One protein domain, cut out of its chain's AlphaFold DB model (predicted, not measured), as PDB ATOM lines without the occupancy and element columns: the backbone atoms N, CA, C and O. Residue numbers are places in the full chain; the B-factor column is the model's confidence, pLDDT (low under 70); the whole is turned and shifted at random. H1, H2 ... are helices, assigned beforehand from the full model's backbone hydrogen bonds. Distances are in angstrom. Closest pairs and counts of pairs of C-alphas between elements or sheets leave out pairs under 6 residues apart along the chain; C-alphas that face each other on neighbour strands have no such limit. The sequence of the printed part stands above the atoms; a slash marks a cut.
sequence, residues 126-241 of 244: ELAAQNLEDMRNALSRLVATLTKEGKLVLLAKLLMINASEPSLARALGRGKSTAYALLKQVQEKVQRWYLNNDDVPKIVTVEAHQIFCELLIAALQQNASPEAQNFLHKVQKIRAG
ATOM      1  N   GLU A 126     159.432 145.739 124.012       53.19
ATOM      2  CA  GLU A 126     160.752 145.352 123.508       53.19
ATOM      3  C   GLU A 126     161.759 144.994 124.617       53.19
ATOM      4  O   GLU A 126     162.459 143.990 124.503       53.19
ATOM      5  N   LEU A 127     161.813 145.748 125.726       54.16
ATOM      6  CA  LEU A 127     162.689 145.434 126.866       54.16
ATOM      7  C   LEU A 127     162.178 144.216 127.645       54.16
ATOM      8  O   LEU A 127     162.973 143.409 128.126       54.16
ATOM      9  N   ALA A 128     160.857 144.053 127.761       59.31
ATOM     10  CA  ALA A 128     160.264 142.862 128.368       59.31
ATOM     11  C   ALA A 128     160.521 141.606 127.516       59.31
ATOM     12  O   ALA A 128     160.907 140.567 128.057       59.31
ATOM     13  N   ALA A 129     160.384 141.714 126.191       60.38
ATOM     14  CA  ALA A 129     160.689 140.639 125.250       60.38
ATOM     15  C   ALA A 129     162.182 140.269 125.251       60.38
ATOM     16  O   ALA A 129     162.512 139.084 125.312       60.38
ATOM     17  N   GLN A 130     163.080 141.261 125.272       62.25
ATOM     18  CA  GLN A 130     164.527 141.037 125.351       62.25
ATOM     19  C   GLN A 130     164.915 140.300 126.644       62.25
ATOM     20  O   GLN A 130     165.625 139.298 126.598       62.25
ATOM     21  N   ASN A 131     164.349 140.710 127.785       72.38
ATOM     22  CA  ASN A 131     164.580 140.051 129.075       72.38
ATOM     23  C   ASN A 131     164.106 138.586 129.100       72.38
ATOM     24  O   ASN A 131     164.710 137.746 129.773       72.38
ATOM     25  N   LEU A 132     163.021 138.258 128.388       75.25
ATOM     26  CA  LEU A 132     162.534 136.880 128.275       75.25
ATOM     27  C   LEU A 132     163.438 136.019 127.389       75.25
ATOM     28  O   LEU A 132     163.661 134.849 127.711       75.25
ATOM     29  N   GLU A 133     163.985 136.577 126.311       80.44
ATOM     30  CA  GLU A 133     164.906 135.855 125.430       80.44
ATOM     31  C   GLU A 133     166.263 135.615 126.108       80.44
ATOM     32  O   GLU A 133     166.796 134.501 126.077       80.44
ATOM     33  N   ASP A 134     166.782 136.606 126.834       81.12
ATOM     34  CA  ASP A 134     167.998 136.460 127.641       81.12
ATOM     35  C   ASP A 134     167.817 135.388 128.728       81.12
ATOM     36  O   ASP A 134     168.668 134.506 128.913       81.12
ATOM     37  N   MET A 135     166.645 135.371 129.371       81.69
ATOM     38  CA  MET A 135     166.263 134.327 130.321       81.69
ATOM     39  C   MET A 135     166.170 132.948 129.656       81.69
ATOM     40  O   MET A 135     166.674 131.961 130.206       81.69
ATOM     41  N   ARG A 136     165.558 132.853 128.470       86.50
ATOM     42  CA  ARG A 136     165.470 131.607 127.695       86.50
ATOM     43  C   ARG A 136     166.860 131.072 127.363       86.50
ATOM     44  O   ARG A 136     167.113 129.879 127.547       86.50
ATOM     45  N   ASN A 137     167.775 131.946 126.956       87.62
ATOM     46  CA  ASN A 137     169.161 131.602 126.655       87.62
ATOM     47  C   ASN A 137     169.927 131.137 127.901       87.62
ATOM     48  O   ASN A 137     170.645 130.133 127.851       87.62
ATOM     49  N   ALA A 138     169.758 131.815 129.039       86.44
ATOM     50  CA  ALA A 138     170.357 131.404 130.307       86.44
ATOM     51  C   ALA A 138     169.834 130.029 130.770       86.44
ATOM     52  O   ALA A 138     170.619 129.133 131.097       86.44
ATOM     53  N   LEU A 139     168.515 129.815 130.729       88.88
ATOM     54  CA  LEU A 139     167.899 128.535 131.084       88.88
ATOM     55  C   LEU A 139     168.297 127.415 130.116       88.88
ATOM     56  O   LEU A 139     168.552 126.295 130.559       88.88
ATOM     57  N   SER A 140     168.412 127.700 128.819       90.38
ATOM     58  CA  SER A 140     168.883 126.734 127.819       90.38
ATOM     59  C   SER A 140     170.310 126.267 128.128       90.38
ATOM     60  O   SER A 140     170.573 125.060 128.184       90.38
ATOM     61  N   ARG A 141     171.208 127.209 128.465       89.88
ATOM     62  CA  ARG A 141     172.571 126.909 128.939       89.88
ATOM     63  C   ARG A 141     172.543 126.012 130.179       89.88
ATOM     64  O   ARG A 141     173.235 124.995 130.206       89.88
ATOM     65  N   LEU A 142     171.706 126.317 131.175       90.12
ATOM     66  CA  LEU A 142     171.544 125.465 132.361       90.12
ATOM     67  C   LEU A 142     171.080 124.053 131.985       90.12
ATOM     68  O   LEU A 142     171.699 123.078 132.419       90.12
ATOM     69  N   VAL A 143     170.020 123.932 131.180       91.06
ATOM     70  CA  VAL A 143     169.453 122.642 130.756       91.06
ATOM     71  C   VAL A 143     170.502 121.799 130.034       91.06
ATOM     72  O   VAL A 143     170.579 120.596 130.285       91.06
ATOM     73  N   ALA A 144     171.356 122.401 129.204       89.81
ATOM     74  CA  ALA A 144     172.449 121.698 128.533       89.81
ATOM     75  C   ALA A 144     173.451 121.061 129.520       89.81
ATOM     76  O   ALA A 144     173.946 119.966 129.262       89.81
ATOM     77  N   THR A 145     173.694 121.678 130.684       90.62
ATOM     78  CA  THR A 145     174.600 121.127 131.716       90.62
ATOM     79  C   THR A 145     173.996 120.000 132.562       90.62
ATOM     80  O   THR A 145     174.693 119.411 133.401       90.62
ATOM     81  N   LEU A 146     172.694 119.732 132.436       90.81
ATOM     82  CA  LEU A 146     172.002 118.712 133.220       90.81
ATOM     83  C   LEU A 146     172.049 117.351 132.521       90.81
ATOM     84  O   LEU A 146     171.856 117.238 131.309       90.81
ATOM     85  N   THR A 147     172.236 116.293 133.309       91.44
ATOM     86  CA  THR A 147     172.095 114.915 132.827       91.44
ATOM     87  C   THR A 147     170.637 114.621 132.473       91.44
ATOM     88  O   THR A 147     169.720 115.292 132.951       91.44
ATOM     89  N   LYS A 148     170.392 113.588 131.659       89.12
ATOM     90  CA  LYS A 148     169.028 113.159 131.296       89.12
ATOM     91  C   LYS A 148     168.173 112.845 132.531       89.12
ATOM     92  O   LYS A 148     167.046 113.319 132.638       89.12
ATOM     93  N   GLU A 149     168.741 112.111 133.486       89.75
ATOM     94  CA  GLU A 149     168.111 111.815 134.778       89.75
ATOM     95  C   GLU A 149     167.812 113.108 135.558       89.75
ATOM     96  O   GLU A 149     166.710 113.287 136.076       89.75
ATOM     97  N   GLY A 150     168.756 114.057 135.575       89.12
ATOM     98  CA  GLY A 150     168.571 115.341 136.245       89.12
ATOM     99  C   GLY A 150     167.469 116.200 135.622       89.12
ATOM    100  O   GLY A 150     166.688 116.810 136.348       89.12
ATOM    101  N   LYS A 151     167.350 116.192 134.289       91.94
ATOM    102  CA  LYS A 151     166.263 116.863 133.557       91.94
ATOM    103  C   LYS A 151     164.893 116.277 133.913       91.94
ATOM    104  O   LYS A 151     163.965 117.040 134.167       91.94
ATOM    105  N   LEU A 152     164.773 114.946 133.986       89.88
ATOM    106  CA  LEU A 152     163.527 114.261 134.368       89.88
ATOM    107  C   LEU A 152     163.086 114.627 135.787       89.88
ATOM    108  O   LEU A 152     161.930 114.982 136.012       89.88
ATOM    109  N   VAL A 153     164.017 114.566 136.738       90.12
ATOM    110  CA  VAL A 153     163.727 114.849 138.147       90.12
ATOM    111  C   VAL A 153     163.396 116.326 138.367       90.12
ATOM    112  O   VAL A 153     162.492 116.651 139.140       90.12
ATOM    113  N   LEU A 154     164.074 117.229 137.655       90.06
ATOM    114  CA  LEU A 154     163.773 118.656 137.712       90.06
ATOM    115  C   LEU A 154     162.395 118.975 137.128       90.06
ATOM    116  O   LEU A 154     161.631 119.709 137.751       90.06
ATOM    117  N   LEU A 155     162.054 118.387 135.978       89.25
ATOM    118  CA  LEU A 155     160.735 118.536 135.365       89.25
ATOM    119  C   LEU A 155     159.629 118.026 136.298       89.25
ATOM    120  O   LEU A 155     158.633 118.716 136.501       89.25
ATOM    121  N   ALA A 156     159.831 116.861 136.924       85.75
ATOM    122  CA  ALA A 156     158.904 116.322 137.915       85.75
ATOM    123  C   ALA A 156     158.685 117.302 139.077       85.75
ATOM    124  O   ALA A 156     157.545 117.594 139.434       85.75
ATOM    125  N   LYS A 157     159.769 117.874 139.618       85.25
ATOM    126  CA  LYS A 157     159.697 118.851 140.712       85.25
ATOM    127  C   LYS A 157     158.967 120.134 140.309       85.25
ATOM    128  O   LYS A 157     158.112 120.587 141.063       85.25
ATOM    129  N   LEU A 158     159.261 120.694 139.133       84.62
ATOM    130  CA  LEU A 158     158.601 121.908 138.628       84.62
ATOM    131  C   LEU A 158     157.096 121.716 138.405       84.62
ATOM    132  O   LEU A 158     156.338 122.679 138.484       84.62
ATOM    133  N   LEU A 159     156.672 120.479 138.147       81.56
ATOM    134  CA  LEU A 159     155.275 120.098 137.951       81.56
ATOM    135  C   LEU A 159     154.622 119.505 139.205       81.56
ATOM    136  O   LEU A 159     153.514 118.985 139.121       81.56
ATOM    137  N   MET A 160     155.291 119.569 140.362       77.00
ATOM    138  CA  MET A 160     154.796 119.026 141.634       77.00
ATOM    139  C   MET A 160     154.495 117.517 141.609       77.00
ATOM    140  O   MET A 160     153.697 117.011 142.398       77.00
ATOM    141  N   ILE A 161     155.175 116.767 140.743       79.56
ATOM    142  CA  ILE A 161     155.127 115.306 140.732       79.56
ATOM    143  C   ILE A 161     156.048 114.784 141.837       79.56
ATOM    144  O   ILE A 161     157.218 115.158 141.933       79.56
ATOM    145  N   ASN A 162     155.517 113.908 142.692       77.75
ATOM    146  CA  ASN A 162     156.270 113.343 143.808       77.75
ATOM    147  C   ASN A 162     157.473 112.526 143.300       77.75
ATOM    148  O   ASN A 162     157.333 111.703 142.400       77.75
ATOM    149  N   ALA A 163     158.646 112.676 143.919       75.94
ATOM    150  CA  ALA A 163     159.826 111.888 143.560       75.94
ATOM    151  C   ALA A 163     159.657 110.370 143.808       75.94
ATOM    152  O   ALA A 163     160.389 109.563 143.240       75.94
ATOM    153  N   SER A 164     158.677 109.963 144.628       75.38
ATOM    154  CA  SER A 164     158.302 108.555 144.837       75.38
ATOM    155  C   SER A 164     157.377 107.989 143.753       75.38
ATOM    156  O   SER A 164     157.028 106.802 143.813       75.38
ATOM    157  N   GLU A 165     156.960 108.816 142.791       80.94
ATOM    158  CA  GLU A 165     156.002 108.441 141.763       80.94
ATOM    159  C   GLU A 165     156.550 107.287 140.891       80.94
ATOM    160  O   GLU A 165     157.661 107.375 140.357       80.94
ATOM    161  N   PRO A 166     155.788 106.188 140.711       81.62
ATOM    162  CA  PRO A 166     156.262 105.025 139.962       81.62
ATOM    163  C   PRO A 166     156.601 105.293 138.493       81.62
ATOM    164  O   PRO A 166     157.389 104.543 137.920       81.62
ATOM    165  N   SER A 167     155.988 106.289 137.844       84.69
ATOM    166  CA  SER A 167     156.324 106.635 136.454       84.69
ATOM    167  C   SER A 167     157.652 107.379 136.356       84.69
ATOM    168  O   SER A 167     158.438 107.043 135.475       84.69
ATOM    169  N   LEU A 168     157.962 108.280 137.291       85.19
ATOM    170  CA  LEU A 168     159.293 108.882 137.382       85.19
ATOM    171  C   LEU A 168     160.379 107.834 137.670       85.19
ATOM    172  O   LEU A 168     161.397 107.807 136.986       85.19
ATOM    173  N   ALA A 169     160.161 106.936 138.636       85.44
ATOM    174  CA  ALA A 169     161.135 105.886 138.963       85.44
ATOM    175  C   ALA A 169     161.425 104.965 137.760       85.44
ATOM    176  O   ALA A 169     162.581 104.648 137.482       85.44
ATOM    177  N   ARG A 170     160.380 104.604 136.997       85.25
ATOM    178  CA  ARG A 170     160.510 103.852 135.738       85.25
ATOM    179  C   ARG A 170     161.256 104.639 134.662       85.25
ATOM    180  O   ARG A 170     162.159 104.086 134.051       85.25
ATOM    181  N   ALA A 171     160.938 105.921 134.475       85.31
ATOM    182  CA  ALA A 171     161.624 106.781 133.507       85.31
ATOM    183  C   ALA A 171     163.115 106.982 133.831       85.31
ATOM    184  O   ALA A 171     163.921 107.182 132.924       85.31
ATOM    185  N   LEU A 172     163.484 106.919 135.113       86.38
ATOM    186  CA  LEU A 172     164.873 106.972 135.566       86.38
ATOM    187  C   LEU A 172     165.590 105.618 135.478       86.38
ATOM    188  O   LEU A 172     166.815 105.597 135.503       86.38
ATOM    189  N   GLY A 173     164.865 104.495 135.429       82.81
ATOM    190  CA  GLY A 173     165.455 103.157 135.569       82.81
ATOM    191  C   GLY A 173     166.097 102.920 136.945       82.81
ATOM    192  O   GLY A 173     167.029 102.126 137.073       82.81
ATOM    193  N   ARG A 174     165.651 103.643 137.984       82.44
ATOM    194  CA  ARG A 174     166.259 103.648 139.328       82.44
ATOM    195  C   ARG A 174     165.205 103.492 140.426       82.44
ATOM    196  O   ARG A 174     164.016 103.727 140.227       82.44
ATOM    197  N   GLY A 175     165.664 103.133 141.624       81.19
ATOM    198  CA  GLY A 175     164.825 103.068 142.821       81.19
ATOM    199  C   GLY A 175     164.379 104.446 143.328       81.19
ATOM    200  O   GLY A 175     165.010 105.471 143.067       81.19
ATOM    201  N   LYS A 176     163.299 104.465 144.122       79.81
ATOM    202  CA  LYS A 176     162.705 105.693 144.690       79.81
ATOM    203  C   LYS A 176     163.692 106.500 145.544       79.81
ATOM    204  O   LYS A 176     163.716 107.722 145.461       79.81
ATOM    205  N   SER A 177     164.524 105.833 146.343       79.88
ATOM    206  CA  SER A 177     165.551 106.481 147.175       79.88
ATOM    207  C   SER A 177     166.582 107.238 146.330       79.88
ATOM    208  O   SER A 177     166.961 108.360 146.663       79.88
ATOM    209  N   THR A 178     166.978 106.667 145.192       82.81
ATOM    210  CA  THR A 178     167.906 107.288 144.241       82.81
ATOM    211  C   THR A 178     167.289 108.508 143.559       82.81
ATOM    212  O   THR A 178     167.979 109.507 143.377       82.81
ATOM    213  N   ALA A 179     165.987 108.482 143.251       81.19
ATOM    214  CA  ALA A 179     165.279 109.635 142.685       81.19
ATOM    215  C   ALA A 179     165.277 110.847 143.638       81.19
ATOM    216  O   ALA A 179     165.511 111.973 143.204       81.19
ATOM    217  N   TYR A 180     165.090 110.622 144.945       81.69
ATOM    218  CA  TYR A 180     165.183 111.682 145.959       81.69
ATOM    219  C   TYR A 180     166.607 112.234 146.115       81.69
ATOM    220  O   TYR A 180     166.788 113.447 146.228       81.69
ATOM    221  N   ALA A 181     167.621 111.365 146.097       85.50
ATOM    222  CA  ALA A 181     169.018 111.795 146.155       85.50
ATOM    223  C   ALA A 181     169.399 112.643 144.927       85.50
ATOM    224  O   ALA A 181     169.982 113.719 145.076       85.50
ATOM    225  N   LEU A 182     168.996 112.200 143.730       87.50
ATOM    226  CA  LEU A 182     169.169 112.944 142.480       87.50
ATOM    227  C   LEU A 182     168.440 114.289 142.519       87.50
ATOM    228  O   LEU A 182     169.007 115.299 142.110       87.50
ATOM    229  N   LEU A 183     167.217 114.330 143.061       85.81
ATOM    230  CA  LEU A 183     166.461 115.574 143.204       85.81
ATOM    231  C   LEU A 183     167.237 116.596 144.027       85.81
ATOM    232  O   LEU A 183     167.395 117.731 143.588       85.81
ATOM    233  N   LYS A 184     167.762 116.187 145.184       86.38
ATOM    234  CA  LYS A 184     168.532 117.078 146.053       86.38
ATOM    235  C   LYS A 184     169.789 117.609 145.353       86.38
ATOM    236  O   LYS A 184     170.044 118.810 145.379       86.38
ATOM    237  N   GLN A 185     170.535 116.743 144.666       88.69
ATOM    238  CA  GLN A 185     171.738 117.146 143.923       88.69
ATOM    239  C   GLN A 185     171.427 118.148 142.806       88.69
ATOM    240  O   GLN A 185     172.114 119.160 142.654       88.69
ATOM    241  N   VAL A 186     170.374 117.887 142.029       89.38
ATOM    242  CA  VAL A 186     169.937 118.781 140.951       89.38
ATOM    243  C   VAL A 186     169.443 120.105 141.523       89.38
ATOM    244  O   VAL A 186     169.774 121.157 140.983       89.38
ATOM    245  N   GLN A 187     168.721 120.074 142.644       86.00
ATOM    246  CA  GLN A 187     168.262 121.281 143.325       86.00
ATOM    247  C   GLN A 187     169.418 122.176 143.748       86.00
ATOM    248  O   GLN A 187     169.419 123.365 143.428       86.00
ATOM    249  N   GLU A 188     170.425 121.607 144.405       87.88
ATOM    250  CA  GLU A 188     171.618 122.345 144.808       87.88
ATOM    251  C   GLU A 188     172.365 122.919 143.599       87.88
ATOM    252  O   GLU A 188     172.802 124.069 143.640       87.88
ATOM    253  N   LYS A 189     172.483 122.155 142.504       88.25
ATOM    254  CA  LYS A 189     173.144 122.616 141.272       88.25
ATOM    255  C   LYS A 189     172.411 123.805 140.650       88.25
ATOM    256  O   LYS A 189     173.039 124.810 140.324       88.25
ATOM    257  N   VAL A 190     171.088 123.712 140.529       86.94
ATOM    258  CA  VAL A 190     170.243 124.785 139.986       86.94
ATOM    259  C   VAL A 190     170.253 126.011 140.902       86.94
ATOM    260  O   VAL A 190     170.291 127.141 140.422       86.94
ATOM    261  N   GLN A 191     170.262 125.813 142.222       83.81
ATOM    262  CA  GLN A 191     170.322 126.909 143.186       83.81
ATOM    263  C   GLN A 191     171.672 127.634 143.147       83.81
ATOM    264  O   GLN A 191     171.687 128.861 143.124       83.81
ATOM    265  N   ARG A 192     172.790 126.901 143.075       85.62
ATOM    266  CA  ARG A 192     174.124 127.500 142.900       85.62
ATOM    267  C   ARG A 192     174.225 128.268 141.587       85.62
ATOM    268  O   ARG A 192     174.704 129.394 141.584       85.62
ATOM    269  N   TRP A 193     173.729 127.689 140.492       88.62
ATOM    270  CA  TRP A 193     173.682 128.376 139.202       88.62
ATOM    271  C   TRP A 193     172.890 129.685 139.296       88.62
ATOM    272  O   TRP A 193     173.383 130.724 138.878       88.62
ATOM    273  N   TYR A 194     171.715 129.658 139.922       83.19
ATOM    274  CA  TYR A 194     170.867 130.839 140.063       83.19
ATOM    275  C   TYR A 194     171.487 131.957 140.907       83.19
ATOM    276  O   TYR A 194     171.306 133.134 140.609       83.19
ATOM    277  N   LEU A 195     172.204 131.603 141.976       80.62
ATOM    278  CA  LEU A 195     172.891 132.588 142.812       80.62
ATOM    279  C   LEU A 195     174.034 133.268 142.052       80.62
ATOM    280  O   LEU A 195     174.226 134.465 142.218       80.62
ATOM    281  N   ASN A 196     174.720 132.523 141.182       83.06
ATOM    282  CA  ASN A 196     175.913 132.985 140.474       83.06
ATOM    283  C   ASN A 196     175.639 133.567 139.074       83.06
ATOM    284  O   ASN A 196     176.587 133.958 138.404       83.06
ATOM    285  N   ASN A 197     174.389 133.571 138.595       78.44
ATOM    286  CA  ASN A 197     174.029 134.156 137.299       78.44
ATOM    287  C   ASN A 197     173.263 135.461 137.498       78.44
ATOM    288  O   ASN A 197     172.153 135.453 138.040       78.44
ATOM    289  N   ASP A 198     173.854 136.557 137.033       72.94
ATOM    290  CA  ASP A 198     173.251 137.893 137.064       72.94
ATOM    291  C   ASP A 198     172.280 138.117 135.894       72.94
ATOM    292  O   ASP A 198     171.310 138.853 136.042       72.94
ATOM    293  N   ASP A 199     172.459 137.373 134.796       67.12
ATOM    294  CA  ASP A 199     171.605 137.391 133.594       67.12
ATOM    295  C   ASP A 199     170.166 136.892 133.839       67.12
ATOM    296  O   ASP A 199     169.320 136.947 132.950       67.12
ATOM    297  N   VAL A 200     169.872 136.330 135.017       67.38
ATOM    298  CA  VAL A 200     168.560 135.749 135.325       67.38
ATOM    299  C   VAL A 200     167.834 136.641 136.322       67.38
ATOM    300  O   VAL A 200     168.354 136.862 137.424       67.38
ATOM    301  N   PRO A 201     166.601 137.079 136.013       63.56
ATOM    302  CA  PRO A 201     165.790 137.827 136.956       63.56
ATOM    303  C   PRO A 201     165.697 137.115 138.306       63.56
ATOM    304  O   PRO A 201     165.344 135.932 138.405       63.56
ATOM    305  N   LYS A 202     165.987 137.859 139.381       68.12
ATOM    306  CA  LYS A 202     165.874 137.344 140.756       68.12
ATOM    307  C   LYS A 202     164.412 137.141 141.208       68.12
ATOM    308  O   LYS A 202     164.140 136.758 142.341       68.12
ATOM    309  N   ILE A 203     163.466 137.420 140.311       60.41
ATOM    310  CA  ILE A 203     162.029 137.242 140.482       60.41
ATOM    311  C   ILE A 203     161.583 136.173 139.490       60.41
ATOM    312  O   ILE A 203     161.768 136.305 138.284       60.41
ATOM    313  N   VAL A 204     160.995 135.103 140.013       65.75
ATOM    314  CA  VAL A 204     160.464 134.002 139.214       65.75
ATOM    315  C   VAL A 204     159.048 134.339 138.745       65.75
ATOM    316  O   VAL A 204     158.164 134.550 139.576       65.75
ATOM    317  N   THR A 205     158.829 134.366 137.428       68.81
ATOM    318  CA  THR A 205     157.519 134.632 136.810       68.81
ATOM    319  C   THR A 205     156.859 133.359 136.261       68.81
ATOM    320  O   THR A 205     157.460 132.278 136.234       68.81
ATOM    321  N   VAL A 206     155.599 133.473 135.826       69.00
ATOM    322  CA  VAL A 206     154.848 132.370 135.201       69.00
ATOM    323  C   VAL A 206     155.500 131.969 133.877       69.00
ATOM    324  O   VAL A 206     155.652 130.785 133.586       69.00
ATOM    325  N   GLU A 207     155.926 132.957 133.101       75.62
ATOM    326  CA  GLU A 207     156.575 132.807 131.802       75.62
ATOM    327  C   GLU A 207     157.912 132.081 131.978       75.62
ATOM    328  O   GLU A 207     158.185 131.105 131.282       75.62
ATOM    329  N   ALA A 208     158.692 132.456 133.000       77.62
ATOM    330  CA  ALA A 208     159.927 131.768 133.366       77.62
ATOM    331  C   ALA A 208     159.694 130.284 133.705       77.62
ATOM    332  O   ALA A 208     160.467 129.415 133.291       77.62
ATOM    333  N   HIS A 209     158.617 129.972 134.441       80.31
ATOM    334  CA  HIS A 209     158.222 128.587 134.742       80.31
ATOM    335  C   HIS A 209     157.908 127.798 133.467       80.31
ATOM    336  O   HIS A 209     158.382 126.670 133.302       80.31
ATOM    337  N   GLN A 210     157.120 128.396 132.569       81.75
ATOM    338  CA  GLN A 210     156.679 127.770 131.324       81.75
ATOM    339  C   GLN A 210     157.851 127.518 130.377       81.75
ATOM    340  O   GLN A 210     158.030 126.377 129.945       81.75
ATOM    341  N   ILE A 211     158.696 128.532 130.154       85.06
ATOM    342  CA  ILE A 211     159.922 128.430 129.353       85.06
ATOM    343  C   ILE A 211     160.802 127.304 129.896       85.06
ATOM    344  O   ILE A 211     161.276 126.458 129.137       85.06
ATOM    345  N   PHE A 212     160.987 127.229 131.218       87.62
ATOM    346  CA  PHE A 212     161.839 126.198 131.801       87.62
ATOM    347  C   PHE A 212     161.275 124.785 131.591       87.62
ATOM    348  O   PHE A 212     162.010 123.865 131.221       87.62
ATOM    349  N   CYS A 213     159.963 124.611 131.769       87.25
ATOM    350  CA  CYS A 213     159.294 123.341 131.490       87.25
ATOM    351  C   CYS A 213     159.398 122.953 130.007       87.25
ATOM    352  O   CYS A 213     159.636 121.787 129.699       87.25
ATOM    353  N   GLU A 214     159.239 123.905 129.090       89.25
ATOM    354  CA  GLU A 214     159.323 123.675 127.642       89.25
ATOM    355  C   GLU A 214     160.720 123.267 127.203       89.25
ATOM    356  O   GLU A 214     160.866 122.265 126.504       89.25
ATOM    357  N   LEU A 215     161.745 123.971 127.684       90.19
ATOM    358  CA  LEU A 215     163.139 123.629 127.414       90.19
ATOM    359  C   LEU A 215     163.482 122.223 127.923       90.19
ATOM    360  O   LEU A 215     164.151 121.459 127.227       90.19
ATOM    361  N   LEU A 216     162.996 121.846 129.111       90.38
ATOM    362  CA  LEU A 216     163.203 120.504 129.662       90.38
ATOM    363  C   LEU A 216     162.484 119.422 128.850       90.38
ATOM    364  O   LEU A 216     163.079 118.379 128.581       90.38
ATOM    365  N   ILE A 217     161.235 119.660 128.438       89.81
ATOM    366  CA  ILE A 217     160.472 118.716 127.607       89.81
ATOM    367  C   ILE A 217     161.157 118.534 126.252       89.81
ATOM    368  O   ILE A 217     161.426 117.395 125.869       89.81
ATOM    369  N   ALA A 218     161.502 119.628 125.570       89.88
ATOM    370  CA  ALA A 218     162.181 119.585 124.277       89.88
ATOM    371  C   ALA A 218     163.517 118.829 124.373       89.88
ATOM    372  O   ALA A 218     163.789 117.927 123.579       89.88
ATOM    373  N   ALA A 219     164.315 119.115 125.408       89.00
ATOM    374  CA  ALA A 219     165.589 118.437 125.636       89.00
ATOM    375  C   ALA A 219     165.437 116.939 125.963       89.00
ATOM    376  O   ALA A 219     166.350 116.159 125.693       89.00
ATOM    377  N   LEU A 220     164.322 116.528 126.571       87.62
ATOM    378  CA  LEU A 220     164.053 115.126 126.894       87.62
ATOM    379  C   LEU A 220     163.472 114.349 125.707       87.62
ATOM    380  O   LEU A 220     163.754 113.158 125.587       87.62
ATOM    381  N   GLN A 221     162.715 115.004 124.821       87.00
ATOM    382  CA  GLN A 221     162.107 114.390 123.635       87.00
ATOM    383  C   GLN A 221     163.135 113.944 122.592       87.00
ATOM    384  O   GLN A 221     162.947 112.896 121.982       87.00
ATOM    385  N   GLN A 222     164.238 114.685 122.431       78.25
ATOM    386  CA  GLN A 222     165.237 114.422 121.388       78.25
ATOM    387  C   GLN A 222     165.906 113.038 121.480       78.25
ATOM    388  O   GLN A 222     166.450 112.586 120.484       78.25
ATOM    389  N   ASN A 223     165.859 112.353 122.633       69.44
ATOM    390  CA  ASN A 223     166.445 111.016 122.835       69.44
ATOM    391  C   ASN A 223     165.699 110.214 123.923       69.44
ATOM    392  O   ASN A 223     166.309 109.619 124.821       69.44
ATOM    393  N   ALA A 224     164.366 110.259 123.935       73.88
ATOM    394  CA  ALA A 224     163.569 109.642 124.997       73.88
ATOM    395  C   ALA A 224     163.541 108.102 124.886       73.88
ATOM    396  O   ALA A 224     163.279 107.562 123.817       73.88
ATOM    397  N   SER A 225     163.773 107.398 126.002       81.00
ATOM    398  CA  SER A 225     163.445 105.964 126.090       81.00
ATOM    399  C   SER A 225     161.919 105.783 126.140       81.00
ATOM    400  O   SER A 225     161.227 106.741 126.502       81.00
ATOM    401  N   PRO A 226     161.370 104.593 125.844       82.38
ATOM    402  CA  PRO A 226     159.923 104.349 125.894       82.38
ATOM    403  C   PRO A 226     159.290 104.727 127.245       82.38
ATOM    404  O   PRO A 226     158.217 105.326 127.314       82.38
ATOM    405  N   GLU A 227     159.988 104.457 128.347       82.94
ATOM    406  CA  GLU A 227     159.550 104.790 129.706       82.94
ATOM    407  C   GLU A 227     159.569 106.301 129.955       82.94
ATOM    408  O   GLU A 227     158.660 106.839 130.592       82.94
ATOM    409  N   ALA A 228     160.576 107.001 129.422       82.06
ATOM    410  CA  ALA A 228     160.647 108.455 129.482       82.06
ATOM    411  C   ALA A 228     159.565 109.108 128.608       82.06
ATOM    412  O   ALA A 228     158.969 110.092 129.037       82.06
ATOM    413  N   GLN A 229     159.246 108.547 127.435       84.00
ATOM    414  CA  GLN A 229     158.142 109.019 126.589       84.00
ATOM    415  C   GLN A 229     156.789 108.869 127.293       84.00
ATOM    416  O   GLN A 229     155.999 109.809 127.303       84.00
ATOM    417  N   ASN A 230     156.552 107.737 127.962       84.25
ATOM    418  CA  ASN A 230     155.338 107.523 128.753       84.25
ATOM    419  C   ASN A 230     155.201 108.539 129.898       84.25
ATOM    420  O   ASN A 230     154.116 109.079 130.133       84.25
ATOM    421  N   PHE A 231     156.301 108.841 130.594       86.06
ATOM    422  CA  PHE A 231     156.316 109.886 131.618       86.06
ATOM    423  C   PHE A 231     156.053 111.280 131.027       86.06
ATOM    424  O   PHE A 231     155.223 112.022 131.551       86.06
ATOM    425  N   LEU A 232     156.693 111.620 129.903       85.94
ATOM    426  CA  LEU A 232     156.494 112.898 129.214       85.94
ATOM    427  C   LEU A 232     155.055 113.070 128.713       85.94
ATOM    428  O   LEU A 232     154.491 114.152 128.863       85.94
ATOM    429  N   HIS A 233     154.426 112.013 128.196       83.50
ATOM    430  CA  HIS A 233     153.023 112.062 127.787       83.50
ATOM    431  C   HIS A 233     152.108 112.356 128.985       83.50
ATOM    432  O   HIS A 233     151.188 113.176 128.886       83.50
ATOM    433  N   LYS A 234     152.365 111.730 130.140       82.06
ATOM    434  CA  LYS A 234     151.622 112.004 131.378       82.06
ATOM    435  C   LYS A 234     151.807 113.453 131.836       82.06
ATOM    436  O   LYS A 234     150.832 114.123 132.167       82.06
ATOM    437  N   VAL A 235     153.037 113.957 131.785       83.00
ATOM    438  CA  VAL A 235     153.380 115.357 132.075       83.00
ATOM    439  C   VAL A 235     152.644 116.332 131.150       83.00
ATOM    440  O   VAL A 235     152.112 117.342 131.611       83.00
ATOM    441  N   GLN A 236     152.569 116.034 129.854       80.75
ATOM    442  CA  GLN A 236     151.863 116.874 128.884       80.75
ATOM    443  C   GLN A 236     150.353 116.918 129.148       80.75
ATOM    444  O   GLN A 236     149.765 117.993 129.055       80.75
ATOM    445  N   LYS A 237     149.737 115.802 129.566       76.88
ATOM    446  CA  LYS A 237     148.326 115.786 130.002       76.88
ATOM    447  C   LYS A 237     148.089 116.690 131.215       76.88
ATOM    448  O   LYS A 237     147.139 117.466 131.214       76.88
ATOM    449  N   ILE A 238     148.998 116.655 132.196       71.69
ATOM    450  CA  ILE A 238     148.946 117.529 133.381       71.69
ATOM    451  C   ILE A 238     149.045 119.008 132.976       71.69
ATOM    452  O   ILE A 238     148.284 119.832 133.478       71.69
ATOM    453  N   ARG A 239     149.936 119.360 132.036       69.50
ATOM    454  CA  ARG A 239     150.042 120.743 131.525       69.50
ATOM    455  C   ARG A 239     148.809 121.188 130.736       69.50
ATOM    456  O   ARG A 239     148.460 122.360 130.811       69.50
ATOM    457  N   ALA A 240     148.154 120.278 130.019       71.06
ATOM    458  CA  ALA A 240     146.941 120.564 129.252       71.06
ATOM    459  C   ALA A 240     145.676 120.719 130.121       71.06
ATOM    460  O   ALA A 240     144.599 120.955 129.583       71.06
ATOM    461  N   GLY A 241     145.774 120.568 131.451       57.56
ATOM    462  CA  GLY A 241     144.616 120.629 132.351       57.56
ATOM    463  C   GLY A 241     143.685 119.415 132.244       57.56
ATOM    464  O   GLY A 241     142.588 119.432 132.796       57.56
TER     465      GLY A 241
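This is residues 126 to 241 of the 244 residues of an uncharacterized protein of Lentisphaerae bacterium (UniProt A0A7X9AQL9). A short helix, H2, sits in the middle of a compact helical body: the long H4 crosses it on one side and H5 packs on it on another. H1 packs along H5 and reaches toward one end of the long axis, while H3 and H6 pack on each other toward the other end. The printed part has 116 residues with six named helices, H1 to H6 in order, and no named strand; its class is all helix. It is compact, with a radius of gyration of the C-alphas of 14.3 A and spans of 43 by 29 by 24 A.

H1, residues 126 to 144, begins at C-alpha 126 (160.752, 145.352, 123.508) and is 26.9 A long. H2 is residues 148 to 158 and H3 residues 166 to 172. H4, residues 176 to 196, is the longest at 30.6 A. H5, residues 206 to 221, is 22.6 A long. H6, residues 226 to 239, is 20.0 A long and ends at C-alpha 239 (150.042, 120.743, 131.525).

H2, H5 and H6 form an up and down bundle, each running against the one before. H2 touches H5 at a shallow tilt of 30 degrees, closest at the C-alphas of Lys 151 and Leu 216, 6.1 A. H5 and H6, a hairpin, only just touch, with 3 pairs of C-alphas within 8 A; Ile 217 and Leu 232 are closest at 7.2 A. H4 touches H2 about perpendicular, at 81 degrees, with residues 179 to 187 alone; the C-alphas of Val 153 and Leu 183 are closest, 5.8 A. H1 touches H5, closest at the C-alphas of Leu 139 and Phe 212, 6.5 A. H3 touches H6, closest at the C-alphas of Ala 171 and Ala 228, 4.5 A. H4 and H6 are apart. In H1 to H6 every O i to N i+4 pair is within hydrogen-bond range.

The two C-alphas farthest apart, of Glu 126 and Gly 175, are 46.7 A apart. The printed part has no cut and no long link. The mean pLDDT of the printed part is 81.3; residues 126 to 130, 199 to 206, 223, 239 and 241 are under 70.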